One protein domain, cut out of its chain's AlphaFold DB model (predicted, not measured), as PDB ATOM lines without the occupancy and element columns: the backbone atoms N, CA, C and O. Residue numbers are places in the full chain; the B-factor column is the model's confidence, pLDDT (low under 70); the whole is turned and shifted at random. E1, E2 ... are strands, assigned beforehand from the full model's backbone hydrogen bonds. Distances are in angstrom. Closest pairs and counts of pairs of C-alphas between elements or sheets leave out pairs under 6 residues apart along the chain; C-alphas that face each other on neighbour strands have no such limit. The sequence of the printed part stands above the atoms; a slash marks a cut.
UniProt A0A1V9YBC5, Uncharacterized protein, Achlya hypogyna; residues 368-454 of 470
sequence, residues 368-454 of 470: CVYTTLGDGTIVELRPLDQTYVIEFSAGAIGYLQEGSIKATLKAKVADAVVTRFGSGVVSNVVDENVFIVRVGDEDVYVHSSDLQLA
ATOM      1  N   CYS A 368     172.266 175.547 207.392       96.50
ATOM      2  CA  CYS A 368     172.598 174.245 207.959       96.50
ATOM      3  C   CYS A 368     172.481 174.298 209.481       96.50
ATOM      4  O   CYS A 368     172.962 175.233 210.127       96.50
ATOM      5  N   VAL A 369     171.834 173.297 210.060       97.69
ATOM      6  CA  VAL A 369     171.499 173.257 211.482       97.69
ATOM      7  C   VAL A 369     171.761 171.879 212.069       97.69
ATOM      8  O   VAL A 369     171.658 170.864 211.385       97.69
ATOM      9  N   TYR A 370     172.089 171.862 213.355       97.31
ATOM     10  CA  TYR A 370     172.189 170.656 214.160       97.31
ATOM     11  C   TYR A 370     170.975 170.569 215.078       97.31
ATOM     12  O   TYR A 370     170.674 171.505 215.825       97.31
ATOM     13  N   THR A 371     170.258 169.457 215.002       97.69
ATOM     14  CA  THR A 371     169.000 169.232 215.719       97.69
ATOM     15  C   THR A 371     169.139 168.091 216.723       97.69
ATOM     16  O   THR A 371     170.155 167.400 216.778       97.69
ATOM     17  N   THR A 372     168.098 167.846 217.514       96.88
ATOM     18  CA  THR A 372     168.002 166.650 218.366       96.88
ATOM     19  C   THR A 372     168.054 165.330 217.588       96.88
ATOM     20  O   THR A 372     168.408 164.315 218.183       96.88
ATOM     21  N   LEU A 373     167.731 165.337 216.289       96.31
ATOM     22  CA  LEU A 373     167.705 164.156 215.420       96.31
ATOM     23  C   LEU A 373     168.952 164.017 214.528       96.31
ATOM     24  O   LEU A 373     169.066 163.027 213.812       96.31
ATOM     25  N   GLY A 374     169.875 164.982 214.565       95.50
ATOM     26  CA  GLY A 374     171.065 165.024 213.710       95.50
ATOM     27  C   GLY A 374     171.175 166.314 212.899       95.50
ATOM     28  O   GLY A 374     170.478 167.299 213.168       95.50
ATOM     29  N   ASP A 375     172.070 166.322 211.915       96.50
ATOM     30  CA  ASP A 375     172.338 167.469 211.052       96.50
ATOM     31  C   ASP A 375     171.392 167.536 209.841       96.50
ATOM     32  O   ASP A 375     170.958 166.524 209.285       96.50
ATOM     33  N   GLY A 376     171.063 168.755 209.416       97.00
ATOM     34  CA  GLY A 376     170.194 168.984 208.267       97.00
ATOM     35  C   GLY A 376     170.245 170.410 207.732       97.00
ATOM     36  O   GLY A 376     170.953 171.277 208.248       97.00
ATOM     37  N   THR A 377     169.489 170.658 206.668       97.31
ATOM     38  CA  THR A 377     169.330 171.974 206.041       97.31
ATOM     39  C   THR A 377     167.871 172.403 206.124       97.31
ATOM     40  O   THR A 377     166.976 171.618 205.820       97.31
ATOM     41  N   ILE A 378     167.616 173.650 206.523       98.12
ATOM     42  CA  ILE A 378     166.257 174.207 206.521       98.12
ATOM     43  C   ILE A 378     165.825 174.423 205.071       98.12
ATOM     44  O   ILE A 378     166.451 175.193 204.348       98.12
ATOM     45  N   VAL A 379     164.753 173.761 204.649       98.00
ATOM     46  CA  VAL A 379     164.209 173.850 203.285       98.00
ATOM     47  C   VAL A 379     163.046 174.834 203.216       98.00
ATOM     48  O   VAL A 379     162.926 175.579 202.249       98.00
ATOM     49  N   GLU A 380     162.211 174.874 204.252       97.12
ATOM     50  CA  GLU A 380     161.010 175.707 204.288       97.12
ATOM     51  C   GLU A 380     160.728 176.180 205.720       97.12
ATOM     52  O   GLU A 380     161.040 175.496 206.699       97.12
ATOM     53  N   LEU A 381     160.145 177.374 205.834       96.69
ATOM     54  CA  LEU A 381     159.655 177.955 207.082       96.69
ATOM     55  C   LEU A 381     158.135 178.039 206.995       96.69
ATOM     56  O   LEU A 381     157.628 178.604 206.028       96.69
ATOM     57  N   ARG A 382     157.416 177.532 208.002       95.75
ATOM     58  CA  ARG A 382     155.954 177.647 208.088       95.75
ATOM     59  C   ARG A 382     155.563 178.687 209.148       95.75
ATOM     60  O   ARG A 382     155.655 178.403 210.341       95.75
ATOM     61  N   PRO A 383     155.137 179.903 208.745       89.00
ATOM     62  CA  PRO A 383     154.760 180.992 209.660       89.00
ATOM     63  C   PRO A 383     153.623 180.647 210.618       89.00
ATOM     64  O   PRO A 383     153.644 181.093 211.760       89.00
ATOM     65  N   LEU A 384     152.657 179.846 210.159       88.06
ATOM     66  CA  LEU A 384     151.420 179.560 210.889       88.06
ATOM     67  C   LEU A 384     151.659 178.801 212.199       88.06
ATOM     68  O   LEU A 384     151.046 179.110 213.214       88.06
ATOM     69  N   ASP A 385     152.554 177.817 212.175       93.19
ATOM     70  CA  ASP A 385     152.838 176.920 213.298       93.19
ATOM     71  C   ASP A 385     154.272 177.072 213.831       93.19
ATOM     72  O   ASP A 385     154.708 176.275 214.661       93.19
ATOM     73  N   GLN A 386     155.017 178.067 213.333       93.88
ATOM     74  CA  GLN A 386     156.424 178.321 213.664       93.88
ATOM     75  C   GLN A 386     157.309 177.069 213.517       93.88
ATOM     76  O   GLN A 386     158.248 176.846 214.287       93.88
ATOM     77  N   THR A 387     157.005 176.233 212.520       97.19
ATOM     78  CA  THR A 387     157.715 174.975 212.276       97.19
ATOM     79  C   THR A 387     158.705 175.111 211.122       97.19
ATOM     80  O   THR A 387     158.426 175.720 210.088       97.19
ATOM     81  N   TYR A 388     159.876 174.507 211.297       98.06
ATOM     82  CA  TYR A 388     160.936 174.408 210.304       98.06
ATOM     83  C   TYR A 388     160.832 173.060 209.590       98.06
ATOM     84  O   TYR A 388     160.783 172.011 210.238       98.06
ATOM     85  N   VAL A 389     160.829 173.076 208.259       98.00
ATOM     86  CA  VAL A 389     160.957 171.866 207.439       98.00
ATOM     87  C   VAL A 389     162.437 171.656 207.159       98.00
ATOM     88  O   VAL A 389     163.082 172.500 206.534       98.00
ATOM     89  N   ILE A 390     162.988 170.554 207.655       98.19
ATOM     90  CA  ILE A 390     164.420 170.262 207.616       98.19
ATOM     91  C   ILE A 390     164.649 168.998 206.793       98.19
ATOM     92  O   ILE A 390     164.062 167.956 207.074       98.19
ATOM     93  N   GLU A 391     165.529 169.089 205.800       97.69
ATOM     94  CA  GLU A 391     166.069 167.938 205.078       97.69
ATOM     95  C   GLU A 391     167.356 167.486 205.774       97.69
ATOM     96  O   GLU A 391     168.356 168.208 205.808       97.69
ATOM     97  N   PHE A 392     167.323 166.299 206.369       96.94
ATOM     98  CA  PHE A 392     168.460 165.705 207.063       96.94
ATOM     99  C   PHE A 392     169.518 165.205 206.080       96.94
ATOM    100  O   PHE A 392     169.211 164.840 204.946       96.94
ATOM    101  N   SER A 393     170.763 165.099 206.541       92.88
ATOM    102  CA  SER A 393     171.876 164.521 205.768       92.88
ATOM    103  C   SER A 393     171.598 163.096 205.267       92.88
ATOM    104  O   SER A 393     172.058 162.716 204.191       92.88
ATOM    105  N   ALA A 394     170.771 162.333 205.988       92.44
ATOM    106  CA  ALA A 394     170.289 161.009 205.589       92.44
ATOM    107  C   ALA A 394     169.210 161.023 204.478       92.44
ATOM    108  O   ALA A 394     168.733 159.961 204.081       92.44
ATOM    109  N   GLY A 395     168.789 162.199 203.998       94.31
ATOM    110  CA  GLY A 395     167.753 162.377 202.971       94.31
ATOM    111  C   GLY A 395     166.311 162.338 203.489       94.31
ATOM    112  O   GLY A 395     165.371 162.425 202.702       94.31
ATOM    113  N   ALA A 396     166.108 162.201 204.803       97.31
ATOM    114  CA  ALA A 396     164.786 162.293 205.415       97.31
ATOM    115  C   ALA A 396     164.334 163.758 205.532       97.31
ATOM    116  O   ALA A 396     165.161 164.652 205.692       97.31
ATOM    117  N   ILE A 397     163.022 163.996 205.526       98.00
ATOM    118  CA  ILE A 397     162.436 165.316 205.787       98.00
ATOM    119  C   ILE A 397     161.716 165.269 207.135       98.00
ATOM    120  O   ILE A 397     160.895 164.381 207.367       98.00
ATOM    121  N   GLY A 398     162.016 166.217 208.022       97.88
ATOM    122  CA  GLY A 398     161.357 166.371 209.316       97.88
ATOM    123  C   GLY A 398     160.755 167.753 209.514       97.88
ATOM    124  O   GLY A 398     161.217 168.741 208.951       97.88
ATOM    125  N   TYR A 399     159.733 167.804 210.362       98.19
ATOM    126  CA  TYR A 399     159.055 169.025 210.783       98.19
ATOM    127  C   TYR A 399     159.410 169.271 212.245       98.19
ATOM    128  O   TYR A 399     159.042 168.475 213.109       98.19
ATOM    129  N   LEU A 400     160.171 170.328 212.518       98.06
ATOM    130  CA  LEU A 400     160.740 170.585 213.839       98.06
ATOM    131  C   LEU A 400     160.423 172.000 214.318       98.06
ATOM    132  O   LEU A 400     160.487 172.959 213.557       98.06
ATOM    133  N   GLN A 401     160.113 172.134 215.606       97.56
ATOM    134  CA  GLN A 401     159.989 173.439 216.258       97.56
ATOM    135  C   GLN A 401     161.366 174.042 216.558       97.56
ATOM    136  O   GLN A 401     162.365 173.321 216.638       97.56
ATOM    137  N   GLU A 402     161.412 175.354 216.810       96.25
ATOM    138  CA  GLU A 402     162.657 176.081 217.100       96.25
ATOM    139  C   GLU A 402     163.481 175.440 218.228       96.25
ATOM    140  O   GLU A 402     164.696 175.305 218.100       96.25
ATOM    141  N   GLY A 403     162.827 174.971 219.298       96.88
ATOM    142  CA  GLY A 403     163.495 174.343 220.445       96.88
ATOM    143  C   GLY A 403     164.185 173.007 220.140       96.88
ATOM    144  O   GLY A 403     165.006 172.551 220.932       96.88
ATOM    145  N   SER A 404     163.890 172.378 218.998       97.81
ATOM    146  CA  SER A 404     164.582 171.157 218.550       97.81
ATOM    147  C   SER A 404     165.886 171.452 217.799       97.81
ATOM    148  O   SER A 404     166.675 170.533 217.565       97.81
ATOM    149  N   ILE A 405     166.123 172.713 217.418       97.75
ATOM    150  CA  ILE A 405     167.342 173.162 216.743       97.75
ATOM    151  C   ILE A 405     168.344 173.616 217.806       97.75
ATOM    152  O   ILE A 405     168.182 174.669 218.422       97.75
ATOM    153  N   LYS A 406     169.400 172.822 218.002       97.06
ATOM    154  CA  LYS A 406     170.422 173.067 219.025       97.06
ATOM    155  C   LYS A 406     171.432 174.126 218.589       97.06
ATOM    156  O   LYS A 406     171.726 175.046 219.348       97.06
ATOM    157  N   ALA A 407     171.930 174.024 217.356       96.56
ATOM    158  CA  ALA A 407     172.985 174.900 216.853       96.56
ATOM    159  C   ALA A 407     172.876 175.165 215.346       96.56
ATOM    160  O   ALA A 407     172.280 174.399 214.590       96.56
ATOM    161  N   THR A 408     173.490 176.261 214.895       97.12
ATOM    162  CA  THR A 408     173.746 176.516 213.470       97.12
ATOM    163  C   THR A 408     175.096 175.931 213.084       97.12
ATOM    164  O   THR A 408     176.098 176.213 213.737       97.12
ATOM    165  N   LEU A 409     175.132 175.174 211.992       96.94
ATOM    166  CA  LEU A 409     176.355 174.600 211.447       96.94
ATOM    167  C   LEU A 409     176.971 175.545 210.415       96.94
ATOM    168  O   LEU A 409     176.272 176.153 209.605       96.94
ATOM    169  N   LYS A 410     178.303 175.650 210.427       96.38
ATOM    170  CA  LYS A 410     179.034 176.457 209.440       96.38
ATOM    171  C   LYS A 410     179.087 175.813 208.058       96.38
ATOM    172  O   LYS A 410     179.186 176.548 207.087       96.38
ATOM    173  N   ALA A 411     179.059 174.485 207.989       96.12
ATOM    174  CA  ALA A 411     179.179 173.706 206.763       96.12
ATOM    175  C   ALA A 411     178.270 172.476 206.810       96.12
ATOM    176  O   ALA A 411     177.976 171.964 207.895       96.12
ATOM    177  N   LYS A 412     177.856 172.009 205.631       94.12
ATOM    178  CA  LYS A 412     177.105 170.770 205.416       94.12
ATOM    179  C   LYS A 412     178.054 169.599 205.166       94.12
ATOM    180  O   LYS A 412     179.175 169.780 204.690       94.12
ATOM    181  N   VAL A 413     177.586 168.379 205.422       94.62
ATOM    182  CA  VAL A 413     178.221 167.169 204.878       94.62
ATOM    183  C   VAL A 413     178.342 167.292 203.354       94.62
ATOM    184  O   VAL A 413     177.408 167.728 202.683       94.62
ATOM    185  N   ALA A 414     179.497 166.894 202.824       94.62
ATOM    186  CA  ALA A 414     179.955 167.058 201.445       94.62
ATOM    187  C   ALA A 414     180.400 168.473 201.026       94.62
ATOM    188  O   ALA A 414     180.870 168.637 199.897       94.62
ATOM    189  N   ASP A 415     180.353 169.477 201.909       95.31
ATOM    190  CA  ASP A 415     180.922 170.786 201.587       95.31
ATOM    191  C   ASP A 415     182.451 170.731 201.535       95.31
ATOM    192  O   ASP A 415     183.119 170.137 202.389       95.31
ATOM    193  N   ALA A 416     183.016 171.413 200.539       96.44
ATOM    194  CA  ALA A 416     184.446 171.654 200.459       96.44
ATOM    195  C   ALA A 416     184.848 172.734 201.473       96.44
ATOM    196  O   ALA A 416     184.326 173.853 201.473       96.44
ATOM    197  N   VAL A 417     185.814 172.410 202.323       97.38
ATOM    198  CA  VAL A 417     186.271 173.267 203.415       97.38
ATOM    199  C   VAL A 417     187.786 173.406 203.391       97.38
ATOM    200  O   VAL A 417     188.520 172.545 202.909       97.38
ATOM    201  N   VAL A 418     188.271 174.524 203.912       97.69
ATOM    202  CA  VAL A 418     189.682 174.762 204.188       97.69
ATOM    203  C   VAL A 418     189.856 174.726 205.696       97.69
ATOM    204  O   VAL A 418     189.161 175.424 206.433       97.69
ATOM    205  N   THR A 419     190.779 173.888 206.142       97.69
ATOM    206  CA  THR A 419     191.127 173.706 207.550       97.69
ATOM    207  C   THR A 419     192.606 174.017 207.749       97.69
ATOM    208  O   THR A 419     193.361 174.142 206.782       97.69
ATOM    209  N   ARG A 420     193.061 174.087 209.003       97.25
ATOM    210  CA  ARG A 420     194.495 174.219 209.319       97.25
ATOM    211  C   ARG A 420     195.360 173.061 208.800       97.25
ATOM    212  O   ARG A 420     196.565 173.229 208.659       97.25
ATOM    213  N   PHE A 421     194.751 171.906 208.530       97.19
ATOM    214  CA  PHE A 421     195.425 170.711 208.016       97.19
ATOM    215  C   PHE A 421     195.437 170.645 206.481       97.19
ATOM    216  O   PHE A 421     196.077 169.769 205.912       97.19
ATOM    217  N   GLY A 422     194.744 171.565 205.803       97.00
ATOM    218  CA  GLY A 422     194.615 171.592 204.348       97.00
ATOM    219  C   GLY A 422     193.168 171.719 203.879       97.00
ATOM    220  O   GLY A 422     192.235 171.889 204.671       97.00
ATOM    221  N   SER A 423     192.982 171.670 202.559       97.06
ATOM    222  CA  SER A 423     191.658 171.610 201.935       97.06
ATOM    223  C   SER A 423     191.102 170.190 202.006       97.06
ATOM    224  O   SER A 423     191.816 169.233 201.716       97.06
ATOM    225  N   GLY A 424     189.830 170.062 202.362       97.44
ATOM    226  CA  GLY A 424     189.156 168.779 202.505       97.44
ATOM    227  C   GLY A 424     187.657 168.885 202.263       97.44
ATOM    228  O   GLY A 424     187.148 169.937 201.871       97.44
ATOM    229  N   VAL A 425     186.952 167.785 202.497       97.50
ATOM    230  CA  VAL A 425     185.492 167.708 202.380       97.50
ATOM    231  C   VAL A 425     184.917 167.241 203.708       97.50
ATOM    232  O   VAL A 425     185.446 166.313 204.321       97.50
ATOM    233  N   VAL A 426     183.847 167.879 204.174       97.44
ATOM    234  CA  VAL A 426     183.161 167.452 205.400       97.44
ATOM    235  C   VAL A 426     182.535 166.081 205.158       97.44
ATOM    236  O   VAL A 426     181.636 165.942 204.334       97.44
ATOM    237  N   SER A 427     182.999 165.061 205.874       96.81
ATOM    238  CA  SER A 427     182.453 163.707 205.781       96.81
ATOM    239  C   SER A 427     181.295 163.488 206.747       96.81
ATOM    240  O   SER A 427     180.367 162.760 206.406       96.81
ATOM    241  N   ASN A 428     181.364 164.047 207.960       96.56
ATOM    242  CA  ASN A 428     180.333 163.867 208.983       96.56
ATOM    243  C   ASN A 428     180.374 164.996 210.030       96.56
ATOM    244  O   ASN A 428     181.404 165.651 210.207       96.56
ATOM    245  N   VAL A 429     179.271 165.192 210.749       96.88
ATOM    246  CA  VAL A 429     179.143 166.102 211.892       96.88
ATOM    247  C   VAL A 429     178.995 165.247 213.148       96.88
ATOM    248  O   VAL A 429     178.040 164.488 213.277       96.88
ATOM    249  N   VAL A 430     179.964 165.328 214.058       95.88
ATOM    250  CA  VAL A 430     179.990 164.492 215.274       95.88
ATOM    251  C   VAL A 430     179.261 165.178 216.415       95.88
ATOM    252  O   VAL A 430     178.557 164.532 217.184       95.88
ATOM    253  N   ASP A 431     179.454 166.489 216.522       94.94
ATOM    254  CA  ASP A 431     178.868 167.326 217.557       94.94
ATOM    255  C   ASP A 431     178.626 168.739 217.007       94.94
ATOM    256  O   ASP A 431     179.101 169.078 215.921       94.94
ATOM    257  N   GLU A 432     177.937 169.587 217.771       93.12
ATOM    258  CA  GLU A 432     177.526 170.947 217.386       93.12
ATOM    259  C   GLU A 432     178.665 171.791 216.795       93.12
ATOM    260  O   GLU A 432     178.446 172.616 215.908       93.12
ATOM    261  N   ASN A 433     179.893 171.575 217.276       95.94
ATOM    262  CA  ASN A 433     181.080 172.305 216.845       95.94
ATOM    263  C   ASN A 433     182.224 171.410 216.355       95.94
ATOM    264  O   ASN A 433     183.326 171.923 216.167       95.94
ATOM    265  N   VAL A 434     182.010 170.106 216.149       97.38
ATOM    266  CA  VAL A 434     183.077 169.172 215.749       97.38
ATOM    267  C   VAL A 434     182.689 168.425 214.478       97.38
ATOM    268  O   VAL A 434     181.693 167.706 214.424       97.38
ATOM    269  N   PHE A 435     183.531 168.572 213.460       97.94
ATOM    270  CA  PHE A 435     183.349 168.012 212.127       97.94
ATOM    271  C   PHE A 435     184.423 166.963 211.853       97.94
ATOM    272  O   PHE A 435     185.581 167.157 212.219       97.94
ATOM    273  N   ILE A 436     184.064 165.887 211.160       97.94
ATOM    274  CA  ILE A 436     185.032 164.984 210.536       97.94
ATOM    275  C   ILE A 436     185.234 165.470 209.107       97.94
ATOM    276  O   ILE A 436     184.305 165.454 208.298       97.94
ATOM    277  N   VAL A 437     186.446 165.919 208.804       98.19
ATOM    278  CA  VAL A 437     186.841 166.420 207.488       98.19
ATOM    279  C   VAL A 437     187.841 165.450 206.883       98.19
ATOM    280  O   VAL A 437     188.865 165.156 207.495       98.19
ATOM    281  N   ARG A 438     187.564 164.989 205.663       98.25
ATOM    282  CA  ARG A 438     188.493 164.172 204.890       98.25
ATOM    283  C   ARG A 438     189.486 165.066 204.164       98.25
ATOM    284  O   ARG A 438     189.088 165.846 203.294       98.25
ATOM    285  N   VAL A 439     190.758 164.971 204.531       98.00
ATOM    286  CA  VAL A 439     191.867 165.726 203.936       98.00
ATOM    287  C   VAL A 439     192.802 164.718 203.268       98.00
ATOM    288  O   VAL A 439     193.533 163.999 203.940       98.00
ATOM    289  N   GLY A 440     192.750 164.625 201.937       95.81
ATOM    290  CA  GLY A 440     193.383 163.512 201.218       95.81
ATOM    291  C   GLY A 440     192.666 162.192 201.522       95.81
ATOM    292  O   GLY A 440     191.459 162.098 201.298       95.81
ATOM    293  N   ASP A 441     193.397 161.218 202.065       96.75
ATOM    294  CA  ASP A 441     192.879 159.891 202.441       96.75
ATOM    295  C   ASP A 441     192.674 159.725 203.960       96.75
ATOM    296  O   ASP A 441     192.348 158.636 204.433       96.75
ATOM    297  N   GLU A 442     192.855 160.796 204.738       97.94
ATOM    298  CA  GLU A 442     192.760 160.775 206.199       97.94
ATOM    299  C   GLU A 442     191.533 161.551 206.699       97.94
ATOM    300  O   GLU A 442     191.214 162.638 206.206       97.94
ATOM    301  N   ASP A 443     190.856 160.999 207.708       98.31
ATOM    302  CA  ASP A 443     189.723 161.632 208.383       98.31
ATOM    303  C   ASP A 443     190.213 162.372 209.638       98.31
ATOM    304  O   ASP A 443     190.784 161.775 210.554       98.31
ATOM    305  N   VAL A 444     189.979 163.686 209.695       98.38
ATOM    306  CA  VAL A 444     190.473 164.566 210.764       98.38
ATOM    307  C   VAL A 444     189.312 165.231 211.497       98.38
ATOM    308  O   VAL A 444     188.386 165.750 210.877       98.38
ATOM    309  N   TYR A 445     189.382 165.269 212.828       98.25
ATOM    310  CA  TYR A 445     188.422 165.987 213.666       98.25
ATOM    311  C   TYR A 445     188.793 167.471 213.734       98.25
ATOM    312  O   TYR A 445     189.885 167.838 214.176       98.25
ATOM    313  N   VAL A 446     187.881 168.333 213.298       98.25
ATOM    314  CA  VAL A 446     188.101 169.775 213.165       98.25
ATOM    315  C   VAL A 446     187.005 170.530 213.904       98.25
ATOM    316  O   VAL A 446     185.816 170.293 213.697       98.25
ATOM    317  N   HIS A 447     187.406 171.461 214.769       98.25
ATOM    318  CA  HIS A 447     186.477 172.334 215.478       98.25
ATOM    319  C   HIS A 447     185.925 173.431 214.549       98.25
ATOM    320  O   HIS A 447     186.615 173.892 213.638       98.25
ATOM    321  N   SER A 448     184.707 173.914 214.803       96.81
ATOM    322  CA  SER A 448     184.018 174.920 213.980       96.81
ATOM    323  C   SER A 448     184.796 176.238 213.836       96.81
ATOM    324  O   SER A 448     184.616 176.961 212.855       96.81
ATOM    325  N   SER A 449     185.678 176.575 214.783       97.19
ATOM    326  CA  SER A 449     186.583 177.737 214.706       97.19
ATOM    327  C   SER A 449     187.611 177.629 213.582       97.19
ATOM    328  O   SER A 449     187.969 178.644 212.988       97.19
ATOM    329  N   ASP A 450     188.042 176.408 213.280       97.50
ATOM    330  CA  ASP A 450     189.153 176.111 212.371       97.50
ATOM    331  C   ASP A 450     188.648 175.737 210.969       97.50
ATOM    332  O   ASP A 450     189.441 175.478 210.063       97.50
ATOM    333  N   LEU A 451     187.324 175.708 210.794       97.44
ATOM    334  CA  LEU A 451     186.646 175.361 209.558       97.44
ATOM    335  C   LEU A 451     186.265 176.633 208.793       97.44
ATOM    336  O   LEU A 451     185.503 177.475 209.275       97.44
ATOM    337  N   GLN A 452     186.784 176.760 207.574       97.06
ATOM    338  CA  GLN A 452     186.436 177.826 206.640       97.06
ATOM    339  C   GLN A 452     185.782 177.204 205.409       97.06
ATOM    340  O   GLN A 452     186.342 176.279 204.826       97.06
ATOM    341  N   LEU A 453     184.620 177.703 204.975       95.50
ATOM    342  CA  LEU A 453     184.061 177.260 203.695       95.50
ATOM    343  C   LEU A 453     185.050 177.597 202.584       95.50
ATOM    344  O   LEU A 453     185.487 178.749 202.462       95.50
ATOM    345  N   ALA A 454     185.384 176.608 201.755       93.44
ATOM    346  CA  ALA A 454     186.104 176.902 200.537       93.44
ATOM    347  C   ALA A 454     185.210 177.843 199.731       93.44
ATOM    348  O   ALA A 454     184.063 177.517 199.425       93.44
TER     349      ALA A 454
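What this domain is: This is residues 368 to 454 of the 470 residues of an uncharacterized protein of Achlya hypogyna (UniProt A0A1V9YBC5). Two small lobes sit one after the other along the longest axis, each a strongly twisted and curled antiparallel sheet, with E4, E3, E2, E1 and E5 in one lobe and E6, E7, E8 and E9 in the other. Residues 409 to 415 join the lobes, and in the second one the last residues fold back so that residues 452 to 453 pair with E6. The printed part has 87 residues with nine named strands, E1 to E9 in that order along the chain, and no named helix; the class is all strand. The sheets run E4, E3, E2, E1, E5 and E6, E7, E8, E9. The whole is compact, with a radius of gyration of the C-alphas of 13.8 A, yet only just elongated, spanning 45 by 22 by 20 A.

How they stand to each other: In the larger sheet, E1, residues 368 to 371, E2, residues 374 to 382, E3, residues 387 to 392, and E4, residues 397 to 401, form a meander, each strand the antiparallel neighbour of the one before. E2 bends by 72 degrees at residue 379. The hairpin of E2 and E3 has N 379 and O 389 within hydrogen-bond range at 2.8 A, and N 391 and O 377 at 2.9 A. E3 and E4, also a hairpin, are antiparallel at 143 degrees, with N 390 and O 398 2.8 A apart. In the hairpin of E1 and E2, N 371 and O 374 are 2.8 A apart. E5, residues 405 to 408, is antiparallel to E1 at 149 degrees, with N 370 and O 407 2.8 A apart. E4 and E5 are the edge strands, and they meet only through their link. The second sheet is a meander too, of E6, residues 416 to 419, E7, residues 422 to 431, E8, residues 434 to 439, and E9, residues 442 to 447. E7 bends by 77 degrees at residue 425, and its pairing is staggered: residues 422 to 425 pair with E6 and residues 425 to 431 with E8. N 417 and O 424 of E6 and E7 are 2.8 A apart, as are N 427 and O 436 of E7 and E8. E8 and E9 are a hairpin at 147 degrees, with N 437 and O 444 2.8 A apart. Between the sheets, E2 and E7 have one pair of C-alphas within 8 A, those of Asp 375 and Val 429, 7.0 A apart. E1 and E7 are only just apart, at 8.2 A, and E5 and E6 are apart.

Where its parts are: E1 begins at C-alpha 368, (172.598, 174.245, 207.959). E2 measures 20.5 A from first to last C-alpha, E3 15.1 A and E4 13.5 A, while E1 and E5 measure 9.9 A and 7.9 A. E7, the longest strand with 10 residues, measures 21.0 A and begins at C-alpha 422, (194.615, 171.592, 204.348). E6 measures 10.0 A, E8 15.1 A and E9 16.1 A; E9 ends at C-alpha 447, (186.477, 172.334, 215.478).

The domain as a whole: The two C-alphas farthest apart, those of Leu 384 and Asp 441, are 46.7 A from each other. The printed part has no cut, and no link is long: E5 to E6, with 7 residues between them, is short, and the other links are tight. The mean pLDDT of the printed part is 96.6, and no printed residue is under 70.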